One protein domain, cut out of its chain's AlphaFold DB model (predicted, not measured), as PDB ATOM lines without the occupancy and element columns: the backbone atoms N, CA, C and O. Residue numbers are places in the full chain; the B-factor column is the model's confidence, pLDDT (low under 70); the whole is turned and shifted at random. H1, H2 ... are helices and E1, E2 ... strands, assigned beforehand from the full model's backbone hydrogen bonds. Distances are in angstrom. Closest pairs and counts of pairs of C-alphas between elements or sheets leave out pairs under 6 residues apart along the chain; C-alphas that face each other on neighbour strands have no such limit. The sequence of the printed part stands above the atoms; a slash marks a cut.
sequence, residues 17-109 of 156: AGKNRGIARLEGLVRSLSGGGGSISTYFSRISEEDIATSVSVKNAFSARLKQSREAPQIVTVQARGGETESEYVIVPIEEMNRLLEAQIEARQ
ATOM      1  N   ALA A  17      83.248-111.150 -51.237       51.75
ATOM      2  CA  ALA A  17      82.291-110.054 -51.396       51.75
ATOM      3  C   ALA A  17      82.472-109.279 -52.717       51.75
ATOM      4  O   ALA A  17      81.486-108.851 -53.312       51.75
ATOM      5  N   GLY A  18      83.713-109.127 -53.199       54.84
ATOM      6  CA  GLY A  18      83.997-108.466 -54.479       54.84
ATOM      7  C   GLY A  18      83.524-109.270 -55.694       54.84
ATOM      8  O   GLY A  18      82.976-108.698 -56.630       54.84
ATOM      9  N   LYS A  19      83.653-110.605 -55.652       56.91
ATOM     10  CA  LYS A  19      83.224-111.500 -56.742       56.91
ATOM     11  C   LYS A  19      81.715-111.426 -56.976       56.91
ATOM     12  O   LYS A  19      81.278-111.161 -58.091       56.91
ATOM     13  N   ASN A  20      80.931-111.540 -55.905       60.25
ATOM     14  CA  ASN A  20      79.467-111.501 -55.983       60.25
ATOM     15  C   ASN A  20      78.939-110.134 -56.444       60.25
ATOM     16  O   ASN A  20      77.894-110.046 -57.085       60.25
ATOM     17  N   ARG A  21      79.671-109.052 -56.146       64.94
ATOM     18  CA  ARG A  21      79.307-107.692 -56.560       64.94
ATOM     19  C   ARG A  21      79.536-107.453 -58.054       64.94
ATOM     20  O   ARG A  21      78.691-106.819 -58.686       64.94
ATOM     21  N   GLY A  22      80.635-107.973 -58.606       62.62
ATOM     22  CA  GLY A  22      80.941-107.885 -60.035       62.62
ATOM     23  C   GLY A  22      79.914-108.629 -60.893       62.62
ATOM     24  O   GLY A  22      79.412-108.064 -61.865       62.62
ATOM     25  N   ILE A  23      79.526-109.842 -60.475       63.62
ATOM     26  CA  ILE A  23      78.466-110.629 -61.132       63.62
ATOM     27  C   ILE A  23      77.149-109.856 -61.111       63.62
ATOM     28  O   ILE A  23      76.593-109.587 -62.168       63.62
ATOM     29  N   ALA A  24      76.696-109.396 -59.940       67.25
ATOM     30  CA  ALA A  24      75.422-108.685 -59.817       67.25
ATOM     31  C   ALA A  24      75.363-107.388 -60.652       67.25
ATOM     32  O   ALA A  24      74.314-107.026 -61.190       67.25
ATOM     33  N   ARG A  25      76.487-106.668 -60.787       65.31
ATOM     34  CA  ARG A  25      76.578-105.479 -61.652       65.31
ATOM     35  C   ARG A  25      76.480-105.834 -63.127       65.31
ATOM     36  O   ARG A  25      75.787-105.136 -63.867       65.31
ATOM     37  N   LEU A  26      77.152-106.903 -63.543       63.88
ATOM     38  CA  LEU A  26      77.076-107.379 -64.917       63.88
ATOM     39  C   LEU A  26      75.710-107.957 -65.235       63.88
ATOM     40  O   LEU A  26      75.174-107.596 -66.266       63.88
ATOM     41  N   GLU A  27      75.081-108.712 -64.342       63.03
ATOM     42  CA  GLU A  27      73.685-109.141 -64.481       63.03
ATOM     43  C   GLU A  27      72.727-107.949 -64.611       63.03
ATOM     44  O   GLU A  27      71.812-107.975 -65.434       63.03
ATOM     45  N   GLY A  28      72.954-106.865 -63.860       62.69
ATOM     46  CA  GLY A  28      72.219-105.608 -64.022       62.69
ATOM     47  C   GLY A  28      72.420-104.977 -65.404       62.69
ATOM     48  O   GLY A  28      71.452-104.546 -66.037       62.69
ATOM     49  N   LEU A  29      73.658-104.982 -65.907       62.66
ATOM     50  CA  LEU A  29      73.995-104.527 -67.257       62.66
ATOM     51  C   LEU A  29      73.346-105.427 -68.322       62.66
ATOM     52  O   LEU A  29      72.664-104.910 -69.203       62.66
ATOM     53  N   VAL A  30      73.449-106.753 -68.189       60.12
ATOM     54  CA  VAL A  30      72.774-107.742 -69.038       60.12
ATOM     55  C   VAL A  30      71.290-107.469 -69.055       60.12
ATOM     56  O   VAL A  30      70.730-107.340 -70.132       60.12
ATOM     57  N   ARG A  31      70.639-107.314 -67.902       60.38
ATOM     58  CA  ARG A  31      69.199-107.060 -67.824       60.38
ATOM     59  C   ARG A  31      68.818-105.735 -68.498       60.38
ATOM     60  O   ARG A  31      67.795-105.685 -69.174       60.38
ATOM     61  N   SER A  32      69.659-104.703 -68.388       62.44
ATOM     62  CA  SER A  32      69.451-103.425 -69.087       62.44
ATOM     63  C   SER A  32      69.601-103.530 -70.611       62.44
ATOM     64  O   SER A  32      68.874-102.862 -71.340       62.44
ATOM     65  N   LEU A  33      70.493-104.403 -71.092       55.12
ATOM     66  CA  LEU A  33      70.722-104.658 -72.519       55.12
ATOM     67  C   LEU A  33      69.721-105.676 -73.096       55.12
ATOM     68  O   LEU A  33      69.336-105.593 -74.257       55.12
ATOM     69  N   SER A  34      69.259-106.616 -72.271       52.56
ATOM     70  CA  SER A  34      68.318-107.686 -72.629       52.56
ATOM     71  C   SER A  34      66.885-107.185 -72.759       52.56
ATOM     72  O   SER A  34      66.094-107.815 -73.453       52.56
ATOM     73  N   GLY A  35      66.553-106.038 -72.155       51.56
ATOM     74  CA  GLY A  35      65.274-105.358 -72.388       51.56
ATOM     75  C   GLY A  35      65.026-104.997 -73.861       51.56
ATOM     76  O   GLY A  35      63.886-104.722 -74.217       51.56
ATOM     77  N   GLY A  36      66.065-105.035 -74.708       51.94
ATOM     78  CA  GLY A  36      65.988-104.850 -76.161       51.94
ATOM     79  C   GLY A  36      66.011-106.135 -77.007       51.94
ATOM     80  O   GLY A  36      66.051-106.029 -78.224       51.94
ATOM     81  N   GLY A  37      66.010-107.340 -76.416       48.31
ATOM     82  CA  GLY A  37      65.855-108.601 -77.170       48.31
ATOM     83  C   GLY A  37      67.048-109.053 -78.037       48.31
ATOM     84  O   GLY A  37      66.855-109.826 -78.969       48.31
ATOM     85  N   GLY A  38      68.274-108.597 -77.758       57.19
ATOM     86  CA  GLY A  38      69.452-108.881 -78.596       57.19
ATOM     87  C   GLY A  38      70.254-110.142 -78.228       57.19
ATOM     88  O   GLY A  38      70.349-110.519 -77.055       57.19
ATOM     89  N   SER A  39      70.930-110.729 -79.227       65.19
ATOM     90  CA  SER A  39      71.870-111.868 -79.113       65.19
ATOM     91  C   SER A  39      72.996-111.649 -78.089       65.19
ATOM     92  O   SER A  39      73.495-112.602 -77.491       65.19
ATOM     93  N   ILE A  40      73.334-110.387 -77.815       72.44
ATOM     94  CA  ILE A  40      74.349-109.973 -76.843       72.44
ATOM     95  C   ILE A  40      74.027-110.412 -75.404       72.44
ATOM     96  O   ILE A  40      74.929-110.732 -74.632       72.44
ATOM     97  N   SER A  41      72.742-110.505 -75.047       70.06
ATOM     98  CA  SER A  41      72.299-110.987 -73.731       70.06
ATOM     99  C   SER A  41      72.785-112.408 -73.434       70.06
ATOM    100  O   SER A  41      73.210-112.699 -72.317       70.06
ATOM    101  N   THR A  42      72.803-113.265 -74.462       78.94
ATOM    102  CA  THR A  42      73.221-114.672 -74.372       78.94
ATOM    103  C   THR A  42      74.723-114.808 -74.142       78.94
ATOM    104  O   THR A  42      75.185-115.783 -73.557       78.94
ATOM    105  N   TYR A  43      75.510-113.844 -74.619       82.50
ATOM    106  CA  TYR A  43      76.953-113.851 -74.420       82.50
ATOM    107  C   TYR A  43      77.309-113.485 -72.973       82.50
ATOM    108  O   TYR A  43      78.067-114.200 -72.320       82.50
ATOM    109  N   PHE A  44      76.695-112.435 -72.423       79.19
ATOM    110  CA  PHE A  44      76.951-112.042 -71.036       79.19
ATOM    111  C   PHE A  44      76.274-112.945 -69.992       79.19
ATOM    112  O   PHE A  44      76.708-112.965 -68.844       79.19
ATOM    113  N   SER A  45      75.261-113.735 -70.359       79.50
ATOM    114  CA  SER A  45      74.663-114.723 -69.447       79.50
ATOM    115  C   SER A  45      75.570-115.924 -69.151       79.50
ATOM    116  O   SER A  45      75.216-116.755 -68.322       79.50
ATOM    117  N   ARG A  46      76.710-116.056 -69.843       82.19
ATOM    118  CA  ARG A  46      77.679-117.150 -69.648       82.19
ATOM    119  C   ARG A  46      78.709-116.868 -68.558       82.19
ATOM    120  O   ARG A  46      79.543-117.724 -68.299       82.19
ATOM    121  N   ILE A  47      78.672-115.678 -67.957       82.19
ATOM    122  CA  ILE A  47      79.603-115.297 -66.896       82.19
ATOM    123  C   ILE A  47      79.433-116.238 -65.706       82.19
ATOM    124  O   ILE A  47      78.329-116.444 -65.201       82.19
ATOM    125  N   SER A  48      80.560-116.738 -65.224       80.81
ATOM    126  CA  SER A  48      80.665-117.578 -64.041       80.81
ATOM    127  C   SER A  48      81.716-117.025 -63.069       80.81
ATOM    128  O   SER A  48      82.438-116.071 -63.366       80.81
ATOM    129  N   GLU A  49      81.822-117.598 -61.867       78.19
ATOM    130  CA  GLU A  49      82.802-117.135 -60.871       78.19
ATOM    131  C   GLU A  49      84.263-117.300 -61.323       78.19
ATOM    132  O   GLU A  49      85.136-116.550 -60.872       78.19
ATOM    133  N   GLU A  50      84.546-118.271 -62.194       85.12
ATOM    134  CA  GLU A  50      85.892-118.526 -62.723       85.12
ATOM    135  C   GLU A  50      86.357-117.452 -63.713       85.12
ATOM    136  O   GLU A  50      87.567-117.220 -63.845       85.12
ATOM    137  N   ASP A  51      85.416-116.725 -64.319       84.19
ATOM    138  CA  ASP A  51      85.669-115.601 -65.224       84.19
ATOM    139  C   ASP A  51      86.088-114.322 -64.486       84.19
ATOM    140  O   ASP A  51      86.506-113.342 -65.109       84.19
ATOM    141  N   ILE A  52      86.024-114.326 -63.150       83.88
ATOM    142  CA  ILE A  52      86.408-113.196 -62.300       83.88
ATOM    143  C   ILE A  52      87.817-113.401 -61.773       83.88
ATOM    144  O   ILE A  52      88.108-114.313 -60.993       83.88
ATOM    145  N   ALA A  53      88.698-112.478 -62.131       85.19
ATOM    146  CA  ALA A  53      90.086-112.501 -61.719       85.19
ATOM    147  C   ALA A  53      90.539-111.150 -61.164       85.19
ATOM    148  O   ALA A  53      90.043-110.084 -61.514       85.19
ATOM    149  N   THR A  54      91.546-111.185 -60.297       85.44
ATOM    150  CA  THR A  54      92.223-109.963 -59.856       85.44
ATOM    151  C   THR A  54      93.210-109.492 -60.916       85.44
ATOM    152  O   THR A  54      93.749-110.299 -61.677       85.44
ATOM    153  N   SER A  55      93.535-108.201 -60.926       85.69
ATOM    154  CA  SER A  55      94.544-107.643 -61.841       85.69
ATOM    155  C   SER A  55      95.890-108.376 -61.806       85.69
ATOM    156  O   SER A  55      96.523-108.563 -62.843       85.69
ATOM    157  N   VAL A  56      96.305-108.859 -60.631       85.25
ATOM    158  CA  VAL A  56      97.531-109.652 -60.458       85.25
ATOM    159  C   VAL A  56      97.428-110.994 -61.186       85.25
ATOM    160  O   VAL A  56      98.345-111.367 -61.915       85.25
ATOM    161  N   SER A  57      96.306-111.703 -61.032       84.38
ATOM    162  CA  SER A  57      96.070-112.977 -61.722       84.38
ATOM    163  C   SER A  57      95.993-112.793 -63.235       84.38
ATOM    164  O   SER A  57      96.513-113.622 -63.979       84.38
ATOM    165  N   VAL A  58      95.362-111.711 -63.689       87.75
ATOM    166  CA  VAL A  58      95.219-111.406 -65.115       87.75
ATOM    167  C   VAL A  58      96.568-111.076 -65.735       87.75
ATOM    168  O   VAL A  58      96.861-111.585 -66.806       87.75
ATOM    169  N   LYS A  59      97.434-110.317 -65.053       88.31
ATOM    170  CA  LYS A  59      98.780-110.008 -65.560       88.31
ATOM    171  C   LYS A  59      99.597-111.271 -65.861       88.31
ATOM    172  O   LYS A  59     100.306-111.311 -66.860       88.31
ATOM    173  N   ASN A  60      99.469-112.302 -65.028       89.50
ATOM    174  CA  ASN A  60     100.215-113.553 -65.185       89.50
ATOM    175  C   ASN A  60      99.602-114.502 -66.230       89.50
ATOM    176  O   ASN A  60     100.306-115.353 -66.764       89.50
ATOM    177  N   ALA A  61      98.307-114.363 -66.527       91.06
ATOM    178  CA  ALA A  61      97.558-115.259 -67.412       91.06
ATOM    179  C   ALA A  61      96.811-114.505 -68.528       91.06
ATOM    180  O   ALA A  61      95.772-114.963 -69.005       91.06
ATOM    181  N   PHE A  62      97.325-113.347 -68.950       90.25
ATOM    182  CA  PHE A  62      96.592-112.415 -69.812       90.25
ATOM    183  C   PHE A  62      96.184-113.052 -71.143       90.25
ATOM    184  O   PHE A  62      95.022-112.992 -71.531       90.25
ATOM    185  N   SER A  63      97.111-113.750 -71.803       92.88
ATOM    186  CA  SER A  63      96.844-114.433 -73.073       92.88
ATOM    187  C   SER A  63      95.809-115.554 -72.946       92.88
ATOM    188  O   SER A  63      95.048-115.789 -73.880       92.88
ATOM    189  N   ALA A  64      95.769-116.252 -71.807       90.94
ATOM    190  CA  ALA A  64      94.758-117.276 -71.549       90.94
ATOM    191  C   ALA A  64      93.380-116.632 -71.341       90.94
ATOM    192  O   ALA A  64      92.409-117.053 -71.966       90.94
ATOM    193  N   ARG A  65      93.322-115.543 -70.567       89.25
ATOM    194  CA  ARG A  65      92.096-114.766 -70.332       89.25
ATOM    195  C   ARG A  65      91.542-114.150 -71.620       89.25
ATOM    196  O   ARG A  65      90.343-114.214 -71.848       89.25
ATOM    197  N   LEU A  66      92.394-113.646 -72.513       91.31
ATOM    198  CA  LEU A  66      91.971-113.170 -73.840       91.31
ATOM    199  C   LEU A  66      91.376-114.276 -74.726       91.31
ATOM    200  O   LEU A  66      90.524-114.006 -75.568       91.31
ATOM    201  N   LYS A  67      91.833-115.524 -74.585       92.88
ATOM    202  CA  LYS A  67      91.219-116.653 -75.301       92.88
ATOM    203  C   LYS A  67      89.866-117.008 -74.692       92.88
ATOM    204  O   LYS A  67      88.903-117.152 -75.436       92.88
ATOM    205  N   GLN A  68      89.794-117.071 -73.363       90.69
ATOM    206  CA  GLN A  68      88.559-117.342 -72.615       90.69
ATOM    207  C   GLN A  68      87.489-116.271 -72.852       90.69
ATOM    208  O   GLN A  68      86.307-116.596 -72.938       90.69
ATOM    209  N   SER A  69      87.888-115.013 -73.088       92.00
ATOM    210  CA  SER A  69      86.939-113.941 -73.401       92.00
ATOM    211  C   SER A  69      86.121-114.194 -74.666       92.00
ATOM    212  O   SER A  69      85.080-113.579 -74.845       92.00
ATOM    213  N   ARG A  70      86.547-115.095 -75.560       90.56
ATOM    214  CA  ARG A  70      85.744-115.480 -76.732       90.56
ATOM    215  C   ARG A  70      84.473-116.241 -76.360       90.56
ATOM    216  O   ARG A  70      83.507-116.201 -77.114       90.56
ATOM    217  N   GLU A  71      84.481-116.935 -75.229       89.25
ATOM    218  CA  GLU A  71      83.383-117.804 -74.802       89.25
ATOM    219  C   GLU A  71      82.457-117.091 -73.814       89.25
ATOM    220  O   GLU A  71      81.233-117.165 -73.973       89.25
ATOM    221  N   ALA A  72      83.045-116.360 -72.859       87.62
ATOM    222  CA  ALA A  72      82.347-115.576 -71.843       87.62
ATOM    223  C   ALA A  72      83.153-114.317 -71.448       87.62
ATOM    224  O   ALA A  72      84.387-114.370 -71.423       87.62
ATOM    225  N   PRO A  73      82.503-113.189 -71.101       86.75
ATOM    226  CA  PRO A  73      83.189-111.979 -70.639       86.75
ATOM    227  C   PRO A  73      84.105-112.243 -69.438       86.75
ATOM    228  O   PRO A  73      83.690-112.888 -68.482       86.75
ATOM    229  N   GLN A  74      85.323-111.691 -69.446       89.44
ATOM    230  CA  GLN A  74      86.266-111.852 -68.329       89.44
ATOM    231  C   GLN A  74      86.300-110.590 -67.470       89.44
ATOM    232  O   GLN A  74      86.561-109.496 -67.975       89.44
ATOM    233  N   ILE A  75      86.076-110.733 -66.168       86.81
ATOM    234  CA  ILE A  75      85.965-109.615 -65.230       86.81
ATOM    235  C   ILE A  75      87.281-109.464 -64.479       86.81
ATOM    236  O   ILE A  75      87.802-110.411 -63.892       86.81
ATOM    237  N   VAL A  76      87.808-108.246 -64.461       85.94
ATOM    238  CA  VAL A  76      89.063-107.907 -63.799       85.94
ATOM    239  C   VAL A  76      88.798-106.938 -62.659       85.94
ATOM    240  O   VAL A  76      88.466-105.777 -62.878       85.94
ATOM    241  N   THR A  77      88.996-107.396 -61.427       83.69
ATOM    242  CA  THR A  77      88.879-106.550 -60.235       83.69
ATOM    243  C   THR A  77      90.237-105.946 -59.879       83.69
ATOM    244  O   THR A  77      91.226-106.673 -59.702       83.69
ATOM    245  N   VAL A  78      90.287-104.627 -59.722       82.56
ATOM    246  CA  VAL A  78      91.456-103.868 -59.271       82.56
ATOM    247  C   VAL A  78      91.185-103.351 -57.864       82.56
ATOM    248  O   VAL A  78      90.265-102.569 -57.635       82.56
ATOM    249  N   GLN A  79      92.000-103.801 -56.910       77.06
ATOM    250  CA  GLN A  79      91.926-103.323 -55.532       77.06
ATOM    251  C   GLN A  79      92.440-101.887 -55.429       77.06
ATOM    252  O   GLN A  79      93.477-101.555 -56.007       77.06
ATOM    253  N   ALA A  80      91.745-101.083 -54.628       76.31
ATOM    254  CA  ALA A  80      92.147 -99.740 -54.241       76.31
ATOM    255  C   ALA A  80      93.584 -99.712 -53.693       76.31
ATOM    256  O   ALA A  80      93.940-100.492 -52.802       76.31
ATOM    257  N   ARG A  81      94.408 -98.779 -54.179       68.75
ATOM    258  CA  ARG A  81      95.713 -98.453 -53.589       68.75
ATOM    259  C   ARG A  81      95.837 -96.943 -53.441       68.75
ATOM    260  O   ARG A  81      95.474 -96.199 -54.338       68.75
ATOM    261  N   GLY A  82      96.352 -96.487 -52.299       64.38
ATOM    262  CA  GLY A  82      96.794 -95.097 -52.137       64.38
ATOM    263  C   GLY A  82      95.733 -94.012 -52.368       64.38
ATOM    264  O   GLY A  82      96.066 -92.970 -52.911       64.38
ATOM    265  N   GLY A  83      94.479 -94.227 -51.953       68.94
ATOM    266  CA  GLY A  83      93.399 -93.238 -52.096       68.94
ATOM    267  C   GLY A  83      92.537 -93.403 -53.350       68.94
ATOM    268  O   GLY A  83      91.544 -92.695 -53.491       68.94
ATOM    269  N   GLU A  84      92.862 -94.357 -54.223       69.44
ATOM    270  CA  GLU A  84      92.002 -94.741 -55.345       69.44
ATOM    271  C   GLU A  84      90.838 -95.634 -54.899       69.44
ATOM    272  O   GLU A  84      90.938 -96.379 -53.923       69.44
ATOM    273  N   THR A  85      89.726 -95.580 -55.629       73.12
ATOM    274  CA  THR A  85      88.571 -96.462 -55.427       73.12
ATOM    275  C   THR A  85      88.760 -97.796 -56.142       73.12
ATOM    276  O   THR A  85      89.306 -97.849 -57.244       73.12
ATOM    277  N   GLU A  86      88.259 -98.879 -55.540       75.50
ATOM    278  CA  GLU A  86      88.179-100.184 -56.207       75.50
ATOM    279  C   GLU A  86      87.484-100.046 -57.565       75.50
ATOM    280  O   GLU A  86      86.448 -99.382 -57.679       75.50
ATOM    281  N   SER A  87      88.076-100.655 -58.589       77.25
ATOM    282  CA  SER A  87      87.621-100.535 -59.974       77.25
ATOM    283  C   SER A  87      87.475-101.912 -60.611       77.25
ATOM    284  O   SER A  87      88.229-102.837 -60.312       77.25
ATOM    285  N   GLU A  88      86.491-102.049 -61.491       80.94
ATOM    286  CA  GLU A  88      86.174-103.287 -62.199       80.94
ATOM    287  C   GLU A  88      86.267-103.018 -63.700       80.94
ATOM    288  O   GLU A  88      85.710-102.039 -64.198       80.94
ATOM    289  N   TYR A  89      86.979-103.883 -64.414       84.94
ATOM    290  CA  TYR A  89      87.127-103.831 -65.865       84.94
ATOM    291  C   TYR A  89      86.601-105.124 -66.474       84.94
ATOM    292  O   TYR A  89      86.598-106.166 -65.822       84.94
ATOM    293  N   VAL A  90      86.182-105.068 -67.734       86.12
ATOM    294  CA  VAL A  90      85.686-106.237 -68.463       86.12
ATOM    295  C   VAL A  90      86.477-106.379 -69.752       86.12
ATOM    296  O   VAL A  90      86.658-105.410 -70.487       86.12
ATOM    297  N   ILE A  91      86.954-107.591 -70.015       87.94
ATOM    298  CA  ILE A  91      87.570-107.971 -71.281       87.94
ATOM    299  C   ILE A  91      86.497-108.661 -72.116       87.94
ATOM    300  O   ILE A  91      85.943-109.685 -71.712       87.94
ATOM    301  N   VAL A  92      86.240-108.095 -73.288       89.00
ATOM    302  CA  VAL A  92      85.281-108.597 -74.272       89.00
ATOM    303  C   VAL A  92      85.886-108.502 -75.675       89.00
ATOM    304  O   VAL A  92      86.623-107.549 -75.944       89.00
ATOM    305  N   PRO A  93      85.611-109.469 -76.571       90.31
ATOM    306  CA  PRO A  93      85.990-109.384 -77.975       90.31
ATOM    307  C   PRO A  93      85.382-108.147 -78.639       90.31
ATOM    308  O   PRO A  93      84.277-107.719 -78.296       90.31
ATOM    309  N   ILE A  94      86.097-107.588 -79.613       88.25
ATOM    310  CA  ILE A  94      85.667-106.380 -80.332       88.25
ATOM    311  C   ILE A  94      84.355-106.648 -81.078       88.25
ATOM    312  O   ILE A  94      83.487-105.783 -81.134       88.25
ATOM    313  N   GLU A  95      84.177-107.860 -81.595       86.88
ATOM    314  CA  GLU A  95      82.974-108.284 -82.305       86.88
ATOM    315  C   GLU A  95      81.737-108.235 -81.397       86.88
ATOM    316  O   GLU A  95      80.692-107.728 -81.801       86.88
ATOM    317  N   GLU A  96      81.863-108.695 -80.149       83.81
ATOM    318  CA  GLU A  96      80.774-108.625 -79.168       83.81
ATOM    319  C   GLU A  96      80.546-107.186 -78.688       83.81
ATOM    320  O   GLU A  96      79.406-106.777 -78.478       83.81
ATOM    321  N   MET A  97      81.602-106.370 -78.589       81.44
ATOM    322  CA  MET A  97      81.451-104.939 -78.307       81.44
ATOM    323  C   MET A  97      80.665-104.219 -79.413       81.44
ATOM    324  O   MET A  97      79.761-103.442 -79.114       81.44
ATOM    325  N   ASN A  98      80.961-104.501 -80.683       82.25
ATOM    326  CA  ASN A  98      80.243-103.913 -81.815       82.25
ATOM    327  C   ASN A  98      78.767-104.319 -81.806       82.25
ATOM    328  O   ASN A  98      77.904-103.451 -81.896       82.25
ATOM    329  N   ARG A  99      78.469-105.603 -81.571       77.62
ATOM    330  CA  ARG A  99      77.087-106.083 -81.406       77.62
ATOM    331  C   ARG A  99      76.359-105.401 -80.250       77.62
ATOM    332  O   ARG A  99      75.168-105.127 -80.352       77.62
ATOM    333  N   LEU A 100      77.054-105.122 -79.146       74.25
ATOM    334  CA  LEU A 100      76.482-104.395 -78.011       74.25
ATOM    335  C   LEU A 100      76.125-102.956 -78.396       74.25
ATOM    336  O   LEU A 100      75.053-102.475 -78.029       74.25
ATOM    337  N   LEU A 101      77.000-102.278 -79.138       75.31
ATOM    338  CA  LEU A 101      76.753-100.922 -79.627       75.31
ATOM    339  C   LEU A 101      75.604-100.889 -80.643       75.31
ATOM    340  O   LEU A 101      74.730-100.033 -80.533       75.31
ATOM    341  N   GLU A 102      75.557-101.844 -81.570       72.88
ATOM    342  CA  GLU A 102      74.465-102.003 -82.540       72.88
ATOM    343  C   GLU A 102      73.129-102.263 -81.839       72.88
ATOM    344  O   GLU A 102      72.168-101.532 -82.070       72.88
ATOM    345  N   ALA A 103      73.086-103.197 -80.884       67.06
ATOM    346  CA  ALA A 103      71.886-103.473 -80.096       67.06
ATOM    347  C   ALA A 103      71.417-102.246 -79.295       67.06
ATOM    348  O   ALA A 103      70.217-102.018 -79.147       67.06
ATOM    349  N   GLN A 104      72.341-101.419 -78.789       64.31
ATOM    350  CA  GLN A 104      71.982-100.158 -78.132       64.31
ATOM    351  C   GLN A 104      71.429 -99.113 -79.102       64.31
ATOM    352  O   GLN A 104      70.604 -98.295 -78.695       64.31
ATOM    353  N   ILE A 105      71.894 -99.105 -80.350       65.31
ATOM    354  CA  ILE A 105      71.378 -98.221 -81.395       65.31
ATOM    355  C   ILE A 105      69.976 -98.684 -81.801       65.31
ATOM    356  O   ILE A 105      69.060 -97.867 -81.783       65.31
ATOM    357  N   GLU A 106      69.785 -99.977 -82.072       61.00
ATOM    358  CA  GLU A 106      68.497-100.585 -82.443       61.00
ATOM    359  C   GLU A 106      67.442-100.447 -81.339       61.00
ATOM    360  O   GLU A 106      66.335 -99.979 -81.599       61.00
ATOM    361  N   ALA A 107      67.797-100.723 -80.079       59.44
ATOM    362  CA  ALA A 107      66.900-100.527 -78.935       59.44
ATOM    363  C   ALA A 107      66.524 -99.050 -78.698       59.44
ATOM    364  O   ALA A 107      65.587 -98.753 -77.958       59.44
ATOM    365  N   ARG A 108      67.257 -98.107 -79.306       53.47
ATOM    366  CA  ARG A 108      66.964 -96.665 -79.288       53.47
ATOM    367  C   ARG A 108      66.295 -96.169 -80.574       53.47
ATOM    368  O   ARG A 108      66.045 -94.969 -80.672       53.47
ATOM    369  N   GLN A 109      65.978 -97.045 -81.535       45.66
ATOM    370  CA  GLN A 109      65.259 -96.656 -82.756       45.66
ATOM    371  C   GLN A 109      63.754 -96.402 -82.538       45.66
ATOM    372  O   GLN A 109      63.099 -95.909 -83.451       45.66
TER     373      GLN A 109
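This is residues 17 to 109 of the 156 residues of an uncharacterized protein of Sinirhodobacter populi (UniProt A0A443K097). A small sheet of three strands has the first half of a long helix, H1, slanting over one face and two short helices, H3 and H4, on the opposite face. The far half of H1 runs on past the sheet to H2 and H5, which make a helical cluster at that end, while residues 80 to 85, in the turn of the E2 and E3 hairpin, stick out. The 93 printed residues hold five named helices and three named strands, in the order H1 H2 E1 H3 H4 E2 E3 H5; the sheet is mixed, E1 E2 E3, and the class is mixed, helices and strands. The whole is compact by its radius of gyration of the C-alphas, 14.0 A, but elongated in outline, spanning 44 by 28 by 19 A.

H1, residues 17 to 34, is on the sheet of E1, residues 52 to 54, E2, residues 74 to 78, and E3, residues 87 to 91, at a height over the sheet of 10.0 A. On the local plane it stands at 48 degrees to E2, slantwise to the strands; its closest C-alphas to E2 are Gly 22 and Ile 75, 7.4 A. With residues 26 to 34 alone, H1 touches H2, residues 40 to 44; the closest C-alphas are Ser 34 and Ser 41, 5.3 A. E1 and E2 are parallel, with N 53 and O 75 at 2.9 A. Between them come H3, residues 55 to 60, and H4, residues 62 to 68, in a strand-helix-strand unit, two parallel neighbour strands with helices between, whose crossover is right-handed. H3 stands up from the sheet over E1, and H4 runs along the strands, only just over E2 with 3 C-alphas falling on it; both lie on the opposite face from H1. The hairpin of E2 and E3 is antiparallel, with N 76 and O 89 at 2.8 A. H5, residues 94 to 106, touches H2, closest at the C-alphas of Ile 40 and Leu 100, 6.1 A, and only just touches H1, with 3 pairs of C-alphas within 8 A, the closest Leu 33 and Gln 104, 7.3 A. In the five helices every O i to N i+4 pair is within hydrogen-bond range.

H1 begins at C-alpha 17, (82.291, -110.054, -51.396), and is 25.5 A long. E2 is 13.1 A and E3 13.5 A. H5 is 18.2 A long and ends at C-alpha 106, (68.497, -100.585, -82.443).

The C-alphas farthest apart, Gly 82 and Gln 109, are 44.0 A apart. The printed part has no cut and no long link. pLDDT is under 70 in residues 17 to 39, 81 to 84 and 103 to 109.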